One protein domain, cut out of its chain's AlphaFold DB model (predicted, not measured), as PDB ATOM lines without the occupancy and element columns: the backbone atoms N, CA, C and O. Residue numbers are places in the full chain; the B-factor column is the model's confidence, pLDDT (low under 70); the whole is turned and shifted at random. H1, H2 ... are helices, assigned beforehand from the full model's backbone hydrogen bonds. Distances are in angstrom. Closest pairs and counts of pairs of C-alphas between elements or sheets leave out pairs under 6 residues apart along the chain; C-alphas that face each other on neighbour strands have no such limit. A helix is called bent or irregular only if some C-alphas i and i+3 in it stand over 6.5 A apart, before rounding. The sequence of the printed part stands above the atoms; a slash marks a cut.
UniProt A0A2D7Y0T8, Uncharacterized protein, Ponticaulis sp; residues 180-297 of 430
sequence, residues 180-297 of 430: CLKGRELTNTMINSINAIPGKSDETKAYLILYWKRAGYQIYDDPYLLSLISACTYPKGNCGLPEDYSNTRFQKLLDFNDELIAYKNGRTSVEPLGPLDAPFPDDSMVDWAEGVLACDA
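Overview. This is residues 180 to 297 of the 430 residues of an uncharacterized protein of Ponticaulis sp (UniProt A0A2D7Y0T8). A kinked helix, H2, makes the middle of a small helical body, with H1, H3 and H5 packed crosswise on three sides of it. H4 folds back along H3 as a helical hairpin, and its far end, with the loop round Ser 269, makes one end of the longest axis. The 118 printed residues have five named helices, in the order H1 to H5, and no named strand; the class is all helix and the packing is mostly crossed. The whole is compact, with a radius of gyration of the C-alphas of 14.0 A and spans of 43 by 29 by 26 A.

Arrangement. Start at H1, residues 183 to 195, which touches residues 203 to 211 of H2, residues 201 to 221, at a steep tilt of 53 degrees, opposite ways; the closest C-alphas, of Ser 193 and Thr 204, are 5.2 A apart. H2, the hub, has a kink of 113 degrees near residue 215 and is irregular, with C-alphas 214 and 217 9.2 A apart. Next, H3, residues 223 to 233, touches H2 at a steep tilt of 49 degrees, closest at the C-alphas of Lys 205 and Ile 229, 6.3 A. H4, residues 249 to 264, touches H3 with residues 253 to 257 alone, closest at the C-alphas of Leu 226 and Asn 257, 6.6 A; the two form a helical hairpin, opposite ways at 43 degrees. Last, H5, residues 283 to 293, touches H2 at a steep tilt of 46 degrees, and the C-alphas of Ala 206 and Ala 289 come within 4.1 A. H1 and H5 are apart, as are H4 and H5; H1 and H3 are only just apart, at 8.4 A. In H1, H4 and H5 every O i to N i+4 pair is within hydrogen-bond range; in H2 it is 12 of 17 and in H3 4 of 7.

Along the chain. Find C-alpha 183 at (9.408, -38.433, -24.932); from there H1 runs 18.5 A to residue 195. H2 and H4 each measure 22.5 A, H3 16.2 A. H4 begins at C-alpha 249, (-4.491, -29.669, -40.572). H5 covers 15.4 A and ends at C-alpha 293, (-2.988, -30.237, -19.021).

Size, cuts and confidence. The C-alphas farthest apart, of Ser 269 and Ala 294, are 44.1 A apart, while those of Cys 180 and Ala 297 are 5.1 A apart. The printed part has no cut. Residues 234 to 248 and 265 to 282 are long links; the other two links are tight. Mean pLDDT of the printed part is 79.5; 25 residues are under 70, among them 195 to 199, 215 to 223 and 274 to 279.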
ATOM      1  N   CYS A 180       5.156 -29.278 -20.502       84.25
ATOM      2  CA  CYS A 180       4.368 -30.456 -20.862       84.25
ATOM      3  C   CYS A 180       5.241 -31.713 -20.955       84.25
ATOM      4  O   CYS A 180       6.416 -31.642 -21.332       84.25
ATOM      5  N   LEU A 181       4.637 -32.876 -20.680       79.69
ATOM      6  CA  LEU A 181       5.307 -34.168 -20.835       79.69
ATOM      7  C   LEU A 181       5.885 -34.320 -22.249       79.69
ATOM      8  O   LEU A 181       5.321 -33.852 -23.247       79.69
ATOM      9  N   LYS A 182       7.018 -35.015 -22.331       74.31
ATOM     10  CA  LYS A 182       7.728 -35.299 -23.580       74.31
ATOM     11  C   LYS A 182       8.246 -36.734 -23.602       74.31
ATOM     12  O   LYS A 182       8.202 -37.437 -22.592       74.31
ATOM     13  N   GLY A 183       8.713 -37.162 -24.771       63.69
ATOM     14  CA  GLY A 183       9.408 -38.433 -24.932       63.69
ATOM     15  C   GLY A 183       8.612 -39.641 -24.429       63.69
ATOM     16  O   GLY A 183       7.393 -39.730 -24.592       63.69
ATOM     17  N   ARG A 184       9.311 -40.557 -23.753       54.81
ATOM     18  CA  ARG A 184       8.729 -41.762 -23.142       54.81
ATOM     19  C   ARG A 184       7.642 -41.458 -22.120       54.81
ATOM     20  O   ARG A 184       6.674 -42.210 -22.024       54.81
ATOM     21  N   GLU A 185       7.801 -40.395 -21.338       60.03
ATOM     22  CA  GLU A 185       6.828 -40.026 -20.309       60.03
ATOM     23  C   GLU A 185       5.505 -39.591 -20.933       60.03
ATOM     24  O   GLU A 185       4.452 -40.031 -20.474       60.03
ATOM     25  N   LEU A 186       5.552 -38.817 -22.022       77.56
ATOM     26  CA  LEU A 186       4.365 -38.481 -22.802       77.56
ATOM     27  C   LEU A 186       3.724 -39.734 -23.392       77.56
ATOM     28  O   LEU A 186       2.537 -39.946 -23.176       77.56
ATOM     29  N   THR A 187       4.484 -40.582 -24.089       65.75
ATOM     30  CA  THR A 187       3.927 -41.780 -24.736       65.75
ATOM     31  C   THR A 187       3.306 -42.733 -23.718       65.75
ATOM     32  O   THR A 187       2.178 -43.186 -23.901       65.75
ATOM     33  N   ASN A 188       3.995 -43.003 -22.605       63.47
ATOM     34  CA  ASN A 188       3.464 -43.860 -21.547       63.47
ATOM     35  C   ASN A 188       2.226 -43.240 -20.900       63.47
ATOM     36  O   ASN A 188       1.246 -43.943 -20.682       63.47
ATOM     37  N   THR A 189       2.249 -41.940 -20.601       77.06
ATOM     38  CA  THR A 189       1.108 -41.261 -19.972       77.06
ATOM     39  C   THR A 189      -0.080 -41.185 -20.918       77.06
ATOM     40  O   THR A 189      -1.198 -41.447 -20.492       77.06
ATOM     41  N   MET A 190       0.152 -40.929 -22.205       84.62
ATOM     42  CA  MET A 190      -0.865 -40.975 -23.250       84.62
ATOM     43  C   MET A 190      -1.498 -42.363 -23.320       84.62
ATOM     44  O   MET A 190      -2.712 -42.474 -23.199       84.62
ATOM     45  N   ILE A 191      -0.698 -43.426 -23.455       71.19
ATOM     46  CA  ILE A 191      -1.198 -44.807 -23.494       71.19
ATOM     47  C   ILE A 191      -1.962 -45.136 -22.207       71.19
ATOM     48  O   ILE A 191      -3.054 -45.698 -22.261       71.19
ATOM     49  N   ASN A 192      -1.441 -44.738 -21.047       71.62
ATOM     50  CA  ASN A 192      -2.128 -44.920 -19.771       71.62
ATOM     51  C   ASN A 192      -3.454 -44.146 -19.725       71.62
ATOM     52  O   ASN A 192      -4.432 -44.677 -19.220       71.62
ATOM     53  N   SER A 193      -3.513 -42.935 -20.283       77.62
ATOM     54  CA  SER A 193      -4.720 -42.104 -20.359       77.62
ATOM     55  C   SER A 193      -5.757 -42.674 -21.329       77.62
ATOM     56  O   SER A 193      -6.949 -42.656 -21.031       77.62
ATOM     57  N   ILE A 194      -5.319 -43.232 -22.463       72.00
ATOM     58  CA  ILE A 194      -6.168 -43.978 -23.409       72.00
ATOM     59  C   ILE A 194      -6.808 -45.180 -22.704       72.00
ATOM     60  O   ILE A 194      -7.990 -45.461 -22.892       72.00
ATOM     61  N   ASN A 195      -6.033 -45.858 -21.859       64.44
ATOM     62  CA  ASN A 195      -6.471 -47.058 -21.154       64.44
ATOM     63  C   ASN A 195      -7.182 -46.773 -19.813       64.44
ATOM     64  O   ASN A 195      -7.791 -47.687 -19.251       64.44
ATOM     65  N   ALA A 196      -7.133 -45.538 -19.299       59.38
ATOM     66  CA  ALA A 196      -7.697 -45.151 -18.006       59.38
ATOM     67  C   ALA A 196      -9.232 -45.143 -18.032       59.38
ATOM     68  O   ALA A 196      -9.835 -44.625 -18.970       59.38
ATOM     69  N   ILE A 197      -9.877 -45.664 -16.976       40.69
ATOM     70  CA  ILE A 197     -11.339 -45.605 -16.795       40.69
ATOM     71  C   ILE A 197     -11.718 -45.242 -15.332       40.69
ATOM     72  O   ILE A 197     -11.270 -45.941 -14.427       40.69
ATOM     73  N   PRO A 198     -12.566 -44.206 -15.082       42.31
ATOM     74  CA  PRO A 198     -13.131 -43.321 -16.095       42.31
ATOM     75  C   PRO A 198     -12.013 -42.534 -16.775       42.31
ATOM     76  O   PRO A 198     -11.162 -41.934 -16.121       42.31
ATOM     77  N   GLY A 199     -12.004 -42.603 -18.104       59.09
ATOM     78  CA  GLY A 199     -11.019 -41.908 -18.901       59.09
ATOM     79  C   GLY A 199     -11.286 -40.433 -18.745       59.09
ATOM     80  O   GLY A 199     -12.433 -39.983 -18.834       59.09
ATOM     81  N   LYS A 200     -10.236 -39.667 -18.508       79.75
ATOM     82  CA  LYS A 200     -10.337 -38.223 -18.610       79.75
ATOM     83  C   LYS A 200     -10.237 -37.889 -20.088       79.75
ATOM     84  O   LYS A 200      -9.150 -37.646 -20.589       79.75
ATOM     85  N   SER A 201     -11.380 -37.961 -20.774       82.94
ATOM     86  CA  SER A 201     -11.489 -37.777 -22.231       82.94
ATOM     87  C   SER A 201     -10.658 -36.588 -22.713       82.94
ATOM     88  O   SER A 201      -9.910 -36.718 -23.677       82.94
ATOM     89  N   ASP A 202     -10.761 -35.454 -22.022       87.88
ATOM     90  CA  ASP A 202     -10.071 -34.237 -22.437       87.88
ATOM     91  C   ASP A 202      -8.559 -34.338 -22.212       87.88
ATOM     92  O   ASP A 202      -7.803 -33.971 -23.104       87.88
ATOM     93  N   GLU A 203      -8.100 -34.927 -21.100       90.56
ATOM     94  CA  GLU A 203      -6.667 -35.187 -20.883       90.56
ATOM     95  C   GLU A 203      -6.120 -36.167 -21.931       90.56
ATOM     96  O   GLU A 203      -5.060 -35.926 -22.497       90.56
ATOM     97  N   THR A 204      -6.856 -37.231 -22.264       87.88
ATOM     98  CA  THR A 204      -6.462 -38.188 -23.311       87.88
ATOM     99  C   THR A 204      -6.325 -37.508 -24.669       87.88
ATOM    100  O   THR A 204      -5.327 -37.709 -25.359       87.88
ATOM    101  N   LYS A 205      -7.301 -36.674 -25.047       91.69
ATOM    102  CA  LYS A 205      -7.249 -35.884 -26.284       91.69
ATOM    103  C   LYS A 205      -6.083 -34.896 -26.261       91.69
ATOM    104  O   LYS A 205      -5.362 -34.796 -27.247       91.69
ATOM    105  N   ALA A 206      -5.839 -34.235 -25.132       93.50
ATOM    106  CA  ALA A 206      -4.715 -33.319 -24.974       93.50
ATOM    107  C   ALA A 206      -3.365 -34.042 -25.119       93.50
ATOM    108  O   ALA A 206      -2.500 -33.577 -25.856       93.50
ATOM    109  N   TYR A 207      -3.199 -35.224 -24.513       92.31
ATOM    110  CA  TYR A 207      -1.997 -36.041 -24.696       92.31
ATOM    111  C   TYR A 207      -1.821 -36.522 -26.140       92.31
ATOM    112  O   TYR A 207      -0.695 -36.523 -26.627       92.31
ATOM    113  N   LEU A 208      -2.903 -36.886 -26.837       90.38
ATOM    114  CA  LEU A 208      -2.861 -37.252 -28.259       90.38
ATOM    115  C   LEU A 208      -2.445 -36.074 -29.148       90.38
ATOM    116  O   LEU A 208      -1.655 -36.261 -30.067       90.38
ATOM    117  N   ILE A 209      -2.920 -34.859 -28.860       92.31
ATOM    118  CA  ILE A 209      -2.521 -33.639 -29.580       92.31
ATOM    119  C   ILE A 209      -1.047 -33.314 -29.319       92.31
ATOM    120  O   ILE A 209      -0.304 -33.023 -30.256       92.31
ATOM    121  N   LEU A 210      -0.586 -33.417 -28.067       89.31
ATOM    122  CA  LEU A 210       0.834 -33.250 -27.742       89.31
ATOM    123  C   LEU A 210       1.702 -34.337 -28.383       89.31
ATOM    124  O   LEU A 210       2.811 -34.051 -28.834       89.31
ATOM    125  N   TYR A 211       1.204 -35.573 -28.451       85.81
ATOM    126  CA  TYR A 211       1.871 -36.655 -29.161       85.81
ATOM    127  C   TYR A 211       1.949 -36.346 -30.652       85.81
ATOM    128  O   TYR A 211       3.040 -36.413 -31.198       85.81
ATOM    129  N   TRP A 212       0.861 -35.906 -31.294       87.19
ATOM    130  CA  TRP A 212       0.871 -35.471 -32.693       87.19
ATOM    131  C   TRP A 212       1.903 -34.364 -32.938       87.19
ATOM    132  O   TRP A 212       2.754 -34.498 -33.815       87.19
ATOM    133  N   LYS A 213       1.904 -33.320 -32.096       85.50
ATOM    134  CA  LYS A 213       2.871 -32.211 -32.156       85.50
ATOM    135  C   LYS A 213       4.321 -32.703 -32.157       85.50
ATOM    136  O   LYS A 213       5.148 -32.140 -32.863       85.50
ATOM    137  N   ARG A 214       4.638 -33.735 -31.367       76.50
ATOM    138  CA  ARG A 214       6.013 -34.235 -31.185       76.50
ATOM    139  C   ARG A 214       6.388 -35.400 -32.104       76.50
ATOM    140  O   ARG A 214       7.565 -35.579 -32.395       76.50
ATOM    141  N   ALA A 215       5.417 -36.207 -32.519       66.00
ATOM    142  CA  ALA A 215       5.609 -37.379 -33.366       66.00
ATOM    143  C   ALA A 215       5.684 -37.016 -34.855       66.00
ATOM    144  O   ALA A 215       6.212 -37.803 -35.646       66.00
ATOM    145  N   GLY A 216       5.177 -35.836 -35.232       69.12
ATOM    146  CA  GLY A 216       5.141 -35.386 -36.616       69.12
ATOM    147  C   GLY A 216       4.412 -36.411 -37.481       69.12
ATOM    148  O   GLY A 216       3.324 -36.876 -37.141       69.12
ATOM    149  N   TYR A 217       5.069 -36.859 -38.550       59.06
ATOM    150  CA  TYR A 217       4.524 -37.863 -39.467       59.06
ATOM    151  C   TYR A 217       4.281 -39.245 -38.844       59.06
ATOM    152  O   TYR A 217       3.507 -40.027 -39.384       59.06
ATOM    153  N   GLN A 218       4.888 -39.564 -37.698       63.50
ATOM    154  CA  GLN A 218       4.713 -40.889 -37.086       63.50
ATOM    155  C   GLN A 218       3.299 -41.115 -36.549       63.50
ATOM    156  O   GLN A 218       2.932 -42.253 -36.264       63.50
ATOM    157  N   ILE A 219       2.484 -40.062 -36.415       68.50
ATOM    158  CA  ILE A 219       1.071 -40.251 -36.086       68.50
ATOM    159  C   ILE A 219       0.318 -40.999 -37.194       68.50
ATOM    160  O   ILE A 219      -0.633 -41.720 -36.904       68.50
ATOM    161  N   TYR A 220       0.763 -40.874 -38.450       67.06
ATOM    162  CA  TYR A 220       0.141 -41.535 -39.599       67.06
ATOM    163  C   TYR A 220       0.400 -43.047 -39.622       67.06
ATOM    164  O   TYR A 220      -0.374 -43.795 -40.219       67.06
ATOM    165  N   ASP A 221       1.444 -43.507 -38.927       64.81
ATOM    166  CA  ASP A 221       1.824 -44.920 -38.858       64.81
ATOM    167  C   ASP A 221       0.934 -45.729 -37.894       64.81
ATOM    168  O   ASP A 221       0.978 -46.964 -37.902       64.81
ATOM    169  N   ASP A 222       0.123 -45.059 -37.065       68.50
ATOM    170  CA  ASP A 222      -0.745 -45.694 -36.070       68.50
ATOM    171  C   ASP A 222      -2.234 -45.325 -36.269       68.50
ATOM    172  O   ASP A 222      -2.739 -44.353 -35.697       68.50
ATOM    173  N   PRO A 223      -2.988 -46.143 -37.032       66.88
ATOM    174  CA  PRO A 223      -4.415 -45.926 -37.281       66.88
ATOM    175  C   PRO A 223      -5.262 -45.923 -36.011       66.88
ATOM    176  O   PRO A 223      -6.348 -45.345 -35.990       66.88
ATOM    177  N   TYR A 224      -4.800 -46.593 -34.953       71.69
ATOM    178  CA  TYR A 224      -5.517 -46.605 -33.691       71.69
ATOM    179  C   TYR A 224      -5.441 -45.226 -33.027       71.69
ATOM    180  O   TYR A 224      -6.474 -44.694 -32.622       71.69
ATOM    181  N   LEU A 225      -4.266 -44.588 -33.015       78.12
ATOM    182  CA  LEU A 225      -4.123 -43.213 -32.520       78.12
ATOM    183  C   LEU A 225      -4.907 -42.208 -33.378       78.12
ATOM    184  O   LEU A 225      -5.560 -41.323 -32.821       78.12
ATOM    185  N   LEU A 226      -4.934 -42.393 -34.705       77.62
ATOM    186  CA  LEU A 226      -5.770 -41.592 -35.613       77.62
ATOM    187  C   LEU A 226      -7.268 -41.730 -35.299       77.62
ATOM    188  O   LEU A 226      -8.005 -40.745 -35.266       77.62
ATOM    189  N   SER A 227      -7.729 -42.944 -35.000       76.06
ATOM    190  CA  SER A 227      -9.127 -43.167 -34.616       76.06
ATOM    191  C   SER A 227      -9.493 -42.536 -33.268       76.06
ATOM    192  O   SER A 227     -10.646 -42.183 -33.046       76.06
ATOM    193  N   LEU A 228      -8.527 -42.370 -32.361       81.31
ATOM    194  CA  LEU A 228      -8.764 -41.750 -31.058       81.31
ATOM    195  C   LEU A 228      -8.756 -40.224 -31.139       81.31
ATOM    196  O   LEU A 228      -9.566 -39.573 -30.481       81.31
ATOM    197  N   ILE A 229      -7.869 -39.645 -31.952       86.44
ATOM    198  CA  ILE A 229      -7.811 -38.191 -32.137       86.44
ATOM    199  C   ILE A 229      -9.012 -37.672 -32.942       86.44
ATOM    200  O   ILE A 229      -9.450 -36.544 -32.722       86.44
ATOM    201  N   SER A 230      -9.640 -38.512 -33.779       85.75
ATOM    202  CA  SER A 230     -10.888 -38.161 -34.478       85.75
ATOM    203  C   SER A 230     -12.053 -37.858 -33.528       85.75
ATOM    204  O   SER A 230     -12.972 -37.126 -33.897       85.75
ATOM    205  N   ALA A 231     -11.984 -38.295 -32.264       83.81
ATOM    206  CA  ALA A 231     -12.942 -37.920 -31.225       83.81
ATOM    207  C   ALA A 231     -12.956 -36.406 -30.921       83.81
ATOM    208  O   ALA A 231     -13.828 -35.936 -30.187       83.81
ATOM    209  N   CYS A 232     -12.010 -35.628 -31.455       87.56
ATOM    210  CA  CYS A 232     -12.047 -34.168 -31.444       87.56
ATOM    211  C   CYS A 232     -13.130 -33.565 -32.357       87.56
ATOM    212  O   CYS A 232     -13.493 -32.410 -32.171       87.56
ATOM    213  N   THR A 233     -13.716 -34.342 -33.276       84.56
ATOM    214  CA  THR A 233     -14.850 -33.901 -34.115       84.56
ATOM    215  C   THR A 233     -16.140 -33.657 -33.324       84.56
ATOM    216  O   THR A 233     -17.052 -32.994 -33.821       84.56
ATOM    217  N   TYR A 234     -16.236 -34.180 -32.093       74.06
ATOM    218  CA  TYR A 234     -17.436 -34.081 -31.269       74.06
ATOM    219  C   TYR A 234     -17.150 -33.724 -29.791       74.06
ATOM    220  O   TYR A 234     -16.246 -34.300 -29.168       74.06
ATOM    221  N   PRO A 235     -17.960 -32.839 -29.172       77.88
ATOM    222  CA  PRO A 235     -18.928 -31.940 -29.819       77.88
ATOM    223  C   PRO A 235     -18.235 -30.934 -30.759       77.88
ATOM    224  O   PRO A 235     -17.012 -30.835 -30.767       77.88
ATOM    225  N   LYS A 236     -18.999 -30.185 -31.564       77.69
ATOM    226  CA  LYS A 236     -18.419 -29.108 -32.386       77.69
ATOM    227  C   LYS A 236     -17.646 -28.125 -31.502       77.69
ATOM    228  O   LYS A 236     -18.112 -27.790 -30.416       77.69
ATOM    229  N   GLY A 237     -16.483 -27.676 -31.970       75.25
ATOM    230  CA  GLY A 237     -15.610 -26.789 -31.200       75.25
ATOM    231  C   GLY A 237     -14.716 -27.494 -30.169       75.25
ATOM    232  O   GLY A 237     -14.052 -26.829 -29.375       75.25
ATOM    233  N   ASN A 238     -14.718 -28.831 -30.122       83.75
ATOM    234  CA  ASN A 238     -13.882 -29.580 -29.189       83.75
ATOM    235  C   ASN A 238     -12.405 -29.564 -29.610       83.75
ATOM    236  O   ASN A 238     -12.072 -29.305 -30.763       83.75
ATOM    237  N   CYS A 239     -11.510 -29.842 -28.664       91.88
ATOM    238  CA  CYS A 239     -10.065 -29.848 -28.884       91.88
ATOM    239  C   CYS A 239      -9.495 -28.541 -29.453       91.88
ATOM    240  O   CYS A 239      -8.504 -28.583 -30.170       91.88
ATOM    241  N   GLY A 240     -10.136 -27.393 -29.208       90.50
ATOM    242  CA  GLY A 240      -9.701 -26.112 -29.773       90.50
ATOM    243  C   GLY A 240      -9.921 -25.979 -31.284       90.50
ATOM    244  O   GLY A 240      -9.384 -25.057 -31.900       90.50
ATOM    245  N   LEU A 241     -10.694 -26.877 -31.899       91.00
ATOM    246  CA  LEU A 241     -11.076 -26.762 -33.303       91.00
ATOM    247  C   LEU A 241     -12.144 -25.674 -33.494       91.00
ATOM    248  O   LEU A 241     -12.970 -25.458 -32.606       91.00
ATOM    249  N   PRO A 242     -12.187 -25.003 -34.655       87.00
ATOM    250  CA  PRO A 242     -13.352 -24.211 -35.044       87.00
ATOM    251  C   PRO A 242     -14.591 -25.106 -35.253       87.00
ATOM    252  O   PRO A 242     -14.481 -26.312 -35.472       87.00
ATOM    253  N   GLU A 243     -15.796 -24.520 -35.215       83.19
ATOM    254  CA  GLU A 243     -17.041 -25.261 -35.502       83.19
ATOM    255  C   GLU A 243     -17.068 -25.861 -36.916       83.19
ATOM    256  O   GLU A 243     -17.679 -26.911 -37.130       83.19
ATOM    257  N   ASP A 244     -16.407 -25.185 -37.858       87.06
ATOM    258  CA  ASP A 244     -16.088 -25.669 -39.194       87.06
ATOM    259  C   ASP A 244     -14.570 -25.847 -39.289       87.06
ATOM    260  O   ASP A 244     -13.827 -24.879 -39.450       87.06
ATOM    261  N   TYR A 245     -14.117 -27.090 -39.143       87.31
ATOM    262  CA  TYR A 245     -12.710 -27.471 -39.246       87.31
ATOM    263  C   TYR A 245     -12.288 -27.795 -40.684       87.31
ATOM    264  O   TYR A 245     -11.198 -28.332 -40.890       87.31
ATOM    265  N   SER A 246     -13.091 -27.445 -41.695       85.50
ATOM    266  CA  SER A 246     -12.662 -27.552 -43.089       85.50
ATOM    267  C   SER A 246     -11.382 -26.743 -43.333       85.50
ATOM    268  O   SER A 246     -11.179 -25.658 -42.789       85.50
ATOM    269  N   ASN A 247     -10.482 -27.287 -44.155       83.00
ATOM    270  CA  ASN A 247      -9.164 -26.711 -44.467       83.00
ATOM    271  C   ASN A 247      -8.157 -26.642 -43.298       83.00
ATOM    272  O   ASN A 247      -7.065 -26.102 -43.484       83.00
ATOM    273  N   THR A 248      -8.475 -27.198 -42.126       87.56
ATOM    274  CA  THR A 248      -7.511 -27.345 -41.021       87.56
ATOM    275  C   THR A 248      -6.527 -28.488 -41.281       87.56
ATOM    276  O   THR A 248      -6.780 -29.373 -42.109       87.56
ATOM    277  N   ARG A 249      -5.399 -28.506 -40.558       86.88
ATOM    278  CA  ARG A 249      -4.491 -29.669 -40.572       86.88
ATOM    279  C   ARG A 249      -5.189 -30.906 -40.011       86.88
ATOM    280  O   ARG A 249      -4.966 -32.009 -40.506       86.88
ATOM    281  N   PHE A 250      -6.086 -30.716 -39.044       89.81
ATOM    282  CA  PHE A 250      -6.925 -31.785 -38.511       89.81
ATOM    283  C   PHE A 250      -7.840 -32.428 -39.562       89.81
ATOM    284  O   PHE A 250      -7.909 -33.650 -39.620       89.81
ATOM    285  N   GLN A 251      -8.480 -31.656 -40.449       89.62
ATOM    286  CA  GLN A 251      -9.278 -32.245 -41.537       89.62
ATOM    287  C   GLN A 251      -8.423 -33.143 -42.436       89.62
ATOM    288  O   GLN A 251      -8.822 -34.262 -42.734       89.62
ATOM    289  N   LYS A 252      -7.216 -32.701 -42.800       86.94
ATOM    290  CA  LYS A 252      -6.297 -33.496 -43.630       86.94
ATOM    291  C   LYS A 252      -5.868 -34.797 -42.945       86.94
ATOM    292  O   LYS A 252      -5.688 -35.811 -43.613       86.94
ATOM    293  N   LEU A 253      -5.715 -34.776 -41.618       86.31
ATOM    294  CA  LEU A 253      -5.462 -35.971 -40.808       86.31
ATOM    295  C   LEU A 253      -6.635 -36.963 -40.888       86.31
ATOM    296  O   LEU A 253      -6.405 -38.166 -41.007       86.31
ATOM    297  N   LEU A 254      -7.876 -36.467 -40.835       87.00
ATOM    298  CA  LEU A 254      -9.078 -37.293 -40.970       87.00
ATOM    299  C   LEU A 254      -9.226 -37.863 -42.383       87.00
ATOM    300  O   LEU A 254      -9.429 -39.067 -42.513       87.00
ATOM    301  N   ASP A 255      -9.049 -37.031 -43.412       87.81
ATOM    302  CA  ASP A 255      -9.116 -37.449 -44.817       87.81
ATOM    303  C   ASP A 255      -8.118 -38.585 -45.085       87.81
ATOM    304  O   ASP A 255      -8.477 -39.631 -45.625       87.81
ATOM    305  N   PHE A 256      -6.877 -38.430 -44.611       85.94
ATOM    306  CA  PHE A 256      -5.862 -39.477 -44.707       85.94
ATOM    307  C   PHE A 256      -6.268 -40.762 -43.973       85.94
ATOM    308  O   PHE A 256      -6.086 -41.859 -44.501       85.94
ATOM    309  N   ASN A 257      -6.815 -40.654 -42.758       84.38
ATOM    310  CA  ASN A 257      -7.255 -41.824 -41.999       84.38
ATOM    311  C   ASN A 257      -8.370 -42.586 -42.736       84.38
ATOM    312  O   ASN A 257      -8.324 -43.815 -42.814       84.38
ATOM    313  N   ASP A 258      -9.329 -41.871 -43.322       85.00
ATOM    314  CA  ASP A 258     -10.422 -42.463 -44.095       85.00
ATOM    315  C   ASP A 258      -9.910 -43.156 -45.366       85.00
ATOM    316  O   ASP A 258     -10.297 -44.296 -45.654       85.00
ATOM    317  N   GLU A 259      -8.985 -42.525 -46.093       85.25
ATOM    318  CA  GLU A 259      -8.324 -43.133 -47.251       85.25
ATOM    319  C   GLU A 259      -7.504 -44.372 -46.857       85.25
ATOM    320  O   GLU A 259      -7.527 -45.389 -47.558       85.25
ATOM    321  N   LEU A 260      -6.821 -44.334 -45.709       80.12
ATOM    322  CA  LEU A 260      -5.997 -45.442 -45.224       80.12
ATOM    323  C   LEU A 260      -6.872 -46.630 -44.815       80.12
ATOM    324  O   LEU A 260      -6.539 -47.782 -45.103       80.12
ATOM    325  N   ILE A 261      -8.014 -46.363 -44.178       78.75
ATOM    326  CA  ILE A 261      -9.033 -47.369 -43.867       78.75
ATOM    327  C   ILE A 261      -9.620 -47.946 -45.161       78.75
ATOM    328  O   ILE A 261      -9.807 -49.163 -45.259       78.75
ATOM    329  N   ALA A 262      -9.896 -47.113 -46.167       77.50
ATOM    330  CA  ALA A 262     -10.397 -47.568 -47.461       77.50
ATOM    331  C   ALA A 262      -9.393 -48.494 -48.169       77.50
ATOM    332  O   ALA A 262      -9.789 -49.564 -48.641       77.50
ATOM    333  N   TYR A 263      -8.106 -48.142 -48.161       79.19
ATOM    334  CA  TYR A 263      -7.026 -48.976 -48.688       79.19
ATOM    335  C   TYR A 263      -6.909 -50.305 -47.934       79.19
ATOM    336  O   TYR A 263      -6.963 -51.376 -48.540       79.19
ATOM    337  N   LYS A 264      -6.849 -50.267 -46.595       75.81
ATOM    338  CA  LYS A 264      -6.728 -51.472 -45.751       75.81
ATOM    339  C   LYS A 264      -7.903 -52.433 -45.898       75.81
ATOM    340  O   LYS A 264      -7.726 -53.642 -45.780       75.81
ATOM    341  N   ASN A 265      -9.088 -51.908 -46.194       80.44
ATOM    342  CA  ASN A 265     -10.286 -52.702 -46.456       80.44
ATOM    343  C   ASN A 265     -10.440 -53.112 -47.934       80.44
ATOM    344  O   ASN A 265     -11.487 -53.642 -48.308       80.44
ATOM    345  N   GLY A 266      -9.439 -52.851 -48.783       81.69
ATOM    346  CA  GLY A 266      -9.436 -53.219 -50.201       81.69
ATOM    347  C   GLY A 266     -10.428 -52.438 -51.065       81.69
ATOM    348  O   GLY A 266     -10.739 -52.866 -52.175       81.69
ATOM    349  N   ARG A 267     -10.953 -51.307 -50.569       83.31
ATOM    350  CA  ARG A 267     -11.843 -50.419 -51.338       83.31
ATOM    351  C   ARG A 267     -11.066 -49.563 -52.333       83.31
ATOM    352  O   ARG A 267     -11.625 -49.164 -53.350       83.31
ATOM    353  N   THR A 268      -9.791 -49.308 -52.055       84.69
ATOM    354  CA  THR A 268      -8.845 -48.680 -52.979       84.69
ATOM    355  C   THR A 268      -7.617 -49.577 -53.126       84.69
ATOM    356  O   THR A 268      -7.268 -50.335 -52.224       84.69
ATOM    357  N   SER A 269      -6.970 -49.532 -54.292       81.75
ATOM    358  CA  SER A 269      -5.756 -50.308 -54.586       81.75
ATOM    359  C   SER A 269      -4.461 -49.534 -54.329       81.75
ATOM    360  O   SER A 269      -3.379 -50.111 -54.422       81.75
ATOM    361  N   VAL A 270      -4.567 -48.240 -54.025       79.81
ATOM    362  CA  VAL A 270      -3.441 -47.324 -53.831       79.81
ATOM    363  C   VAL A 270      -3.414 -46.902 -52.369       79.81
ATOM    364  O   VAL A 270      -4.428 -46.442 -51.845       79.81
ATOM    365  N   GLU A 271      -2.260 -47.085 -51.727       77.62
ATOM    366  CA  GLU A 271      -2.013 -46.584 -50.377       77.62
ATOM    367  C   GLU A 271      -1.975 -45.049 -50.421       77.62
ATOM    368  O   GLU A 271      -1.266 -44.491 -51.268       77.62
ATOM    369  N   PRO A 272      -2.747 -44.350 -49.573       77.75
ATOM    370  CA  PRO A 272      -2.722 -42.895 -49.557       77.75
ATOM    371  C   PRO A 272      -1.368 -42.382 -49.073       77.75
ATOM    372  O   PRO A 272      -0.740 -42.955 -48.183       77.75
ATOM    373  N   LEU A 273      -0.925 -41.269 -49.650       73.00
ATOM    374  CA  LEU A 273       0.267 -40.574 -49.180       73.00
ATOM    375  C   LEU A 273      -0.105 -39.717 -47.969       73.00
ATOM    376  O   LEU A 273      -1.082 -38.973 -48.015       73.00
ATOM    377  N   GLY A 274       0.694 -39.794 -46.902       66.56
ATOM    378  CA  GLY A 274       0.523 -38.924 -45.738       66.56
ATOM    379  C   GLY A 274       0.543 -37.440 -46.142       66.56
ATOM    380  O   GLY A 274       1.336 -37.063 -47.014       66.56
ATOM    381  N   PRO A 275      -0.297 -36.580 -45.539       68.75
ATOM    382  CA  PRO A 275      -0.363 -35.171 -45.903       68.75
ATOM    383  C   PRO A 275       0.924 -34.456 -45.466       68.75
ATOM    384  O   PRO A 275       1.097 -34.077 -44.309       68.75
ATOM    385  N   LEU A 276       1.843 -34.265 -46.421       54.44
ATOM    386  CA  LEU A 276       3.153 -33.628 -46.213       54.44
ATOM    387  C   LEU A 276       3.061 -32.185 -45.684       54.44
ATOM    388  O   LEU A 276       4.041 -31.639 -45.189       54.44
ATOM    389  N   ASP A 277       1.896 -31.556 -45.800       62.28
ATOM    390  CA  ASP A 277       1.626 -30.184 -45.380       62.28
ATOM    391  C   ASP A 277       0.835 -30.081 -44.061       62.28
ATOM    392  O   ASP A 277       0.513 -28.971 -43.626       62.28
ATOM    393  N   ALA A 278       0.546 -31.212 -43.405       62.41
ATOM    394  CA  ALA A 278      -0.154 -31.269 -42.122       62.41
ATOM    395  C   ALA A 278       0.545 -32.099 -41.017       62.41
ATOM    396  O   ALA A 278      -0.170 -32.662 -40.190       62.41
ATOM    397  N   PRO A 279       1.894 -32.153 -40.911       65.88
ATOM    398  CA  PRO A 279       2.581 -33.011 -39.933       65.88
ATOM    399  C   PRO A 279       2.237 -32.735 -38.468       65.88
ATOM    400  O   PRO A 279       2.533 -33.559 -37.609       65.88
ATOM    401  N   PHE A 280       1.631 -31.586 -38.176       80.62
ATOM    402  CA  PHE A 280       1.381 -31.101 -36.828       80.62
ATOM    403  C   PHE A 280      -0.078 -30.683 -36.656       80.62
ATOM    404  O   PHE A 280      -0.712 -30.285 -37.637       80.62
ATOM    405  N   PRO A 281      -0.590 -30.690 -35.415       87.62
ATOM    406  CA  PRO A 281      -1.874 -30.085 -35.098       87.62
ATOM    407  C   PRO A 281      -1.919 -28.598 -35.463       87.62
ATOM    408  O   PRO A 281      -0.890 -27.931 -35.628       87.62
ATOM    409  N   ASP A 282      -3.133 -28.072 -35.596       89.19
ATOM    410  CA  ASP A 282      -3.367 -26.632 -35.655       89.19
ATOM    411  C   ASP A 282      -3.020 -25.989 -34.299       89.19
ATOM    412  O   ASP A 282      -3.218 -26.600 -33.245       89.19
ATOM    413  N   ASP A 283      -2.515 -24.751 -34.313       87.69
ATOM    414  CA  ASP A 283      -2.025 -24.069 -33.102       87.69
ATOM    415  C   ASP A 283      -3.116 -23.976 -32.019       87.69
ATOM    416  O   ASP A 283      -2.856 -24.219 -30.844       87.69
ATOM    417  N   SER A 284      -4.372 -23.765 -32.421       90.12
ATOM    418  CA  SER A 284      -5.511 -23.718 -31.500       90.12
ATOM    419  C   SER A 284      -5.772 -25.046 -30.779       90.12
ATOM    420  O   SER A 284      -6.267 -25.047 -29.650       90.12
ATOM    421  N   MET A 285      -5.422 -26.181 -31.393       93.81
ATOM    422  CA  MET A 285      -5.497 -27.483 -30.730       93.81
ATOM    423  C   MET A 285      -4.393 -27.641 -29.689       93.81
ATOM    424  O   MET A 285      -4.626 -28.213 -28.623       93.81
ATOM    425  N   VAL A 286      -3.196 -27.128 -29.987       91.75
ATOM    426  CA  VAL A 286      -2.064 -27.127 -29.053       91.75
ATOM    427  C   VAL A 286      -2.384 -26.258 -27.839       91.75
ATOM    428  O   VAL A 286      -2.267 -26.751 -26.720       91.75
ATOM    429  N   ASP A 287      -2.881 -25.038 -28.052       90.88
ATOM    430  CA  ASP A 287      -3.296 -24.121 -26.981       90.88
ATOM    431  C   ASP A 287      -4.365 -24.757 -26.078       90.88
ATOM    432  O   ASP A 287      -4.324 -24.658 -24.848       90.88
ATOM    433  N   TRP A 288      -5.328 -25.458 -26.684       94.50
ATOM    434  CA  TRP A 288      -6.345 -26.192 -25.940       94.50
ATOM    435  C   TRP A 288      -5.737 -27.324 -25.103       94.50
ATOM    436  O   TRP A 288      -6.078 -27.464 -23.927       94.50
ATOM    437  N   ALA A 289      -4.819 -28.109 -25.673       93.88
ATOM    438  CA  ALA A 289      -4.168 -29.217 -24.976       93.88
ATOM    439  C   ALA A 289      -3.307 -28.733 -23.796       93.88
ATOM    440  O   ALA A 289      -3.368 -29.308 -22.707       93.88
ATOM    441  N   GLU A 290      -2.558 -27.647 -23.989       91.50
ATOM    442  CA  GLU A 290      -1.796 -26.952 -22.948       91.50
ATOM    443  C   GLU A 290      -2.708 -26.447 -21.821       91.50
ATOM    444  O   GLU A 290      -2.400 -26.627 -20.639       91.50
ATOM    445  N   GLY A 291      -3.875 -25.896 -22.172       91.38
ATOM    446  CA  GLY A 291      -4.893 -25.465 -21.214       91.38
ATOM    447  C   GLY A 291      -5.476 -26.615 -20.388       91.38
ATOM    448  O   GLY A 291      -5.586 -26.498 -19.167       91.38
ATOM    449  N   VAL A 292      -5.810 -27.741 -21.028       92.06
ATOM    450  CA  VAL A 292      -6.344 -28.937 -20.349       92.06
ATOM    451  C   VAL A 292      -5.323 -29.536 -19.384       92.06
ATOM    452  O   VAL A 292      -5.674 -29.908 -18.265       92.06
ATOM    453  N   LEU A 293      -4.061 -29.623 -19.805       92.00
ATOM    454  CA  LEU A 293      -2.988 -30.237 -19.021       92.00
ATOM    455  C   LEU A 293      -2.293 -29.253 -18.070       92.00
ATOM    456  O   LEU A 293      -1.431 -29.665 -17.294       92.00
ATOM    457  N   ALA A 294      -2.677 -27.974 -18.111       90.62
ATOM    458  CA  ALA A 294      -2.063 -26.881 -17.364       90.62
ATOM    459  C   ALA A 294      -0.528 -26.845 -17.520       90.62
ATOM    460  O   ALA A 294       0.211 -26.698 -16.538       90.62
ATOM    461  N   CYS A 295      -0.054 -26.996 -18.757       87.38
ATOM    462  CA  CYS A 295       1.364 -27.067 -19.090       87.38
ATOM    463  C   CYS A 295       1.724 -26.195 -20.303       87.38
ATOM    464  O   CYS A 295       0.837 -25.680 -20.972       87.38
ATOM    465  N   ASP A 296       3.019 -26.006 -20.555       86.06
ATOM    466  CA  ASP A 296       3.563 -25.284 -21.712       86.06
ATOM    467  C   ASP A 296       4.349 -26.268 -22.599       86.06
ATOM    468  O   ASP A 296       5.312 -26.900 -22.141       86.06
ATOM    469  N   ALA A 297       3.909 -26.463 -23.848       79.25
ATOM    470  CA  ALA A 297       4.573 -27.310 -24.835       79.25
ATOM    471  C   ALA A 297       5.468 -26.497 -25.779       79.25
ATOM    472  O   ALA A 297       5.869 -27.021 -26.825       79.25
TER     473      ALA A 297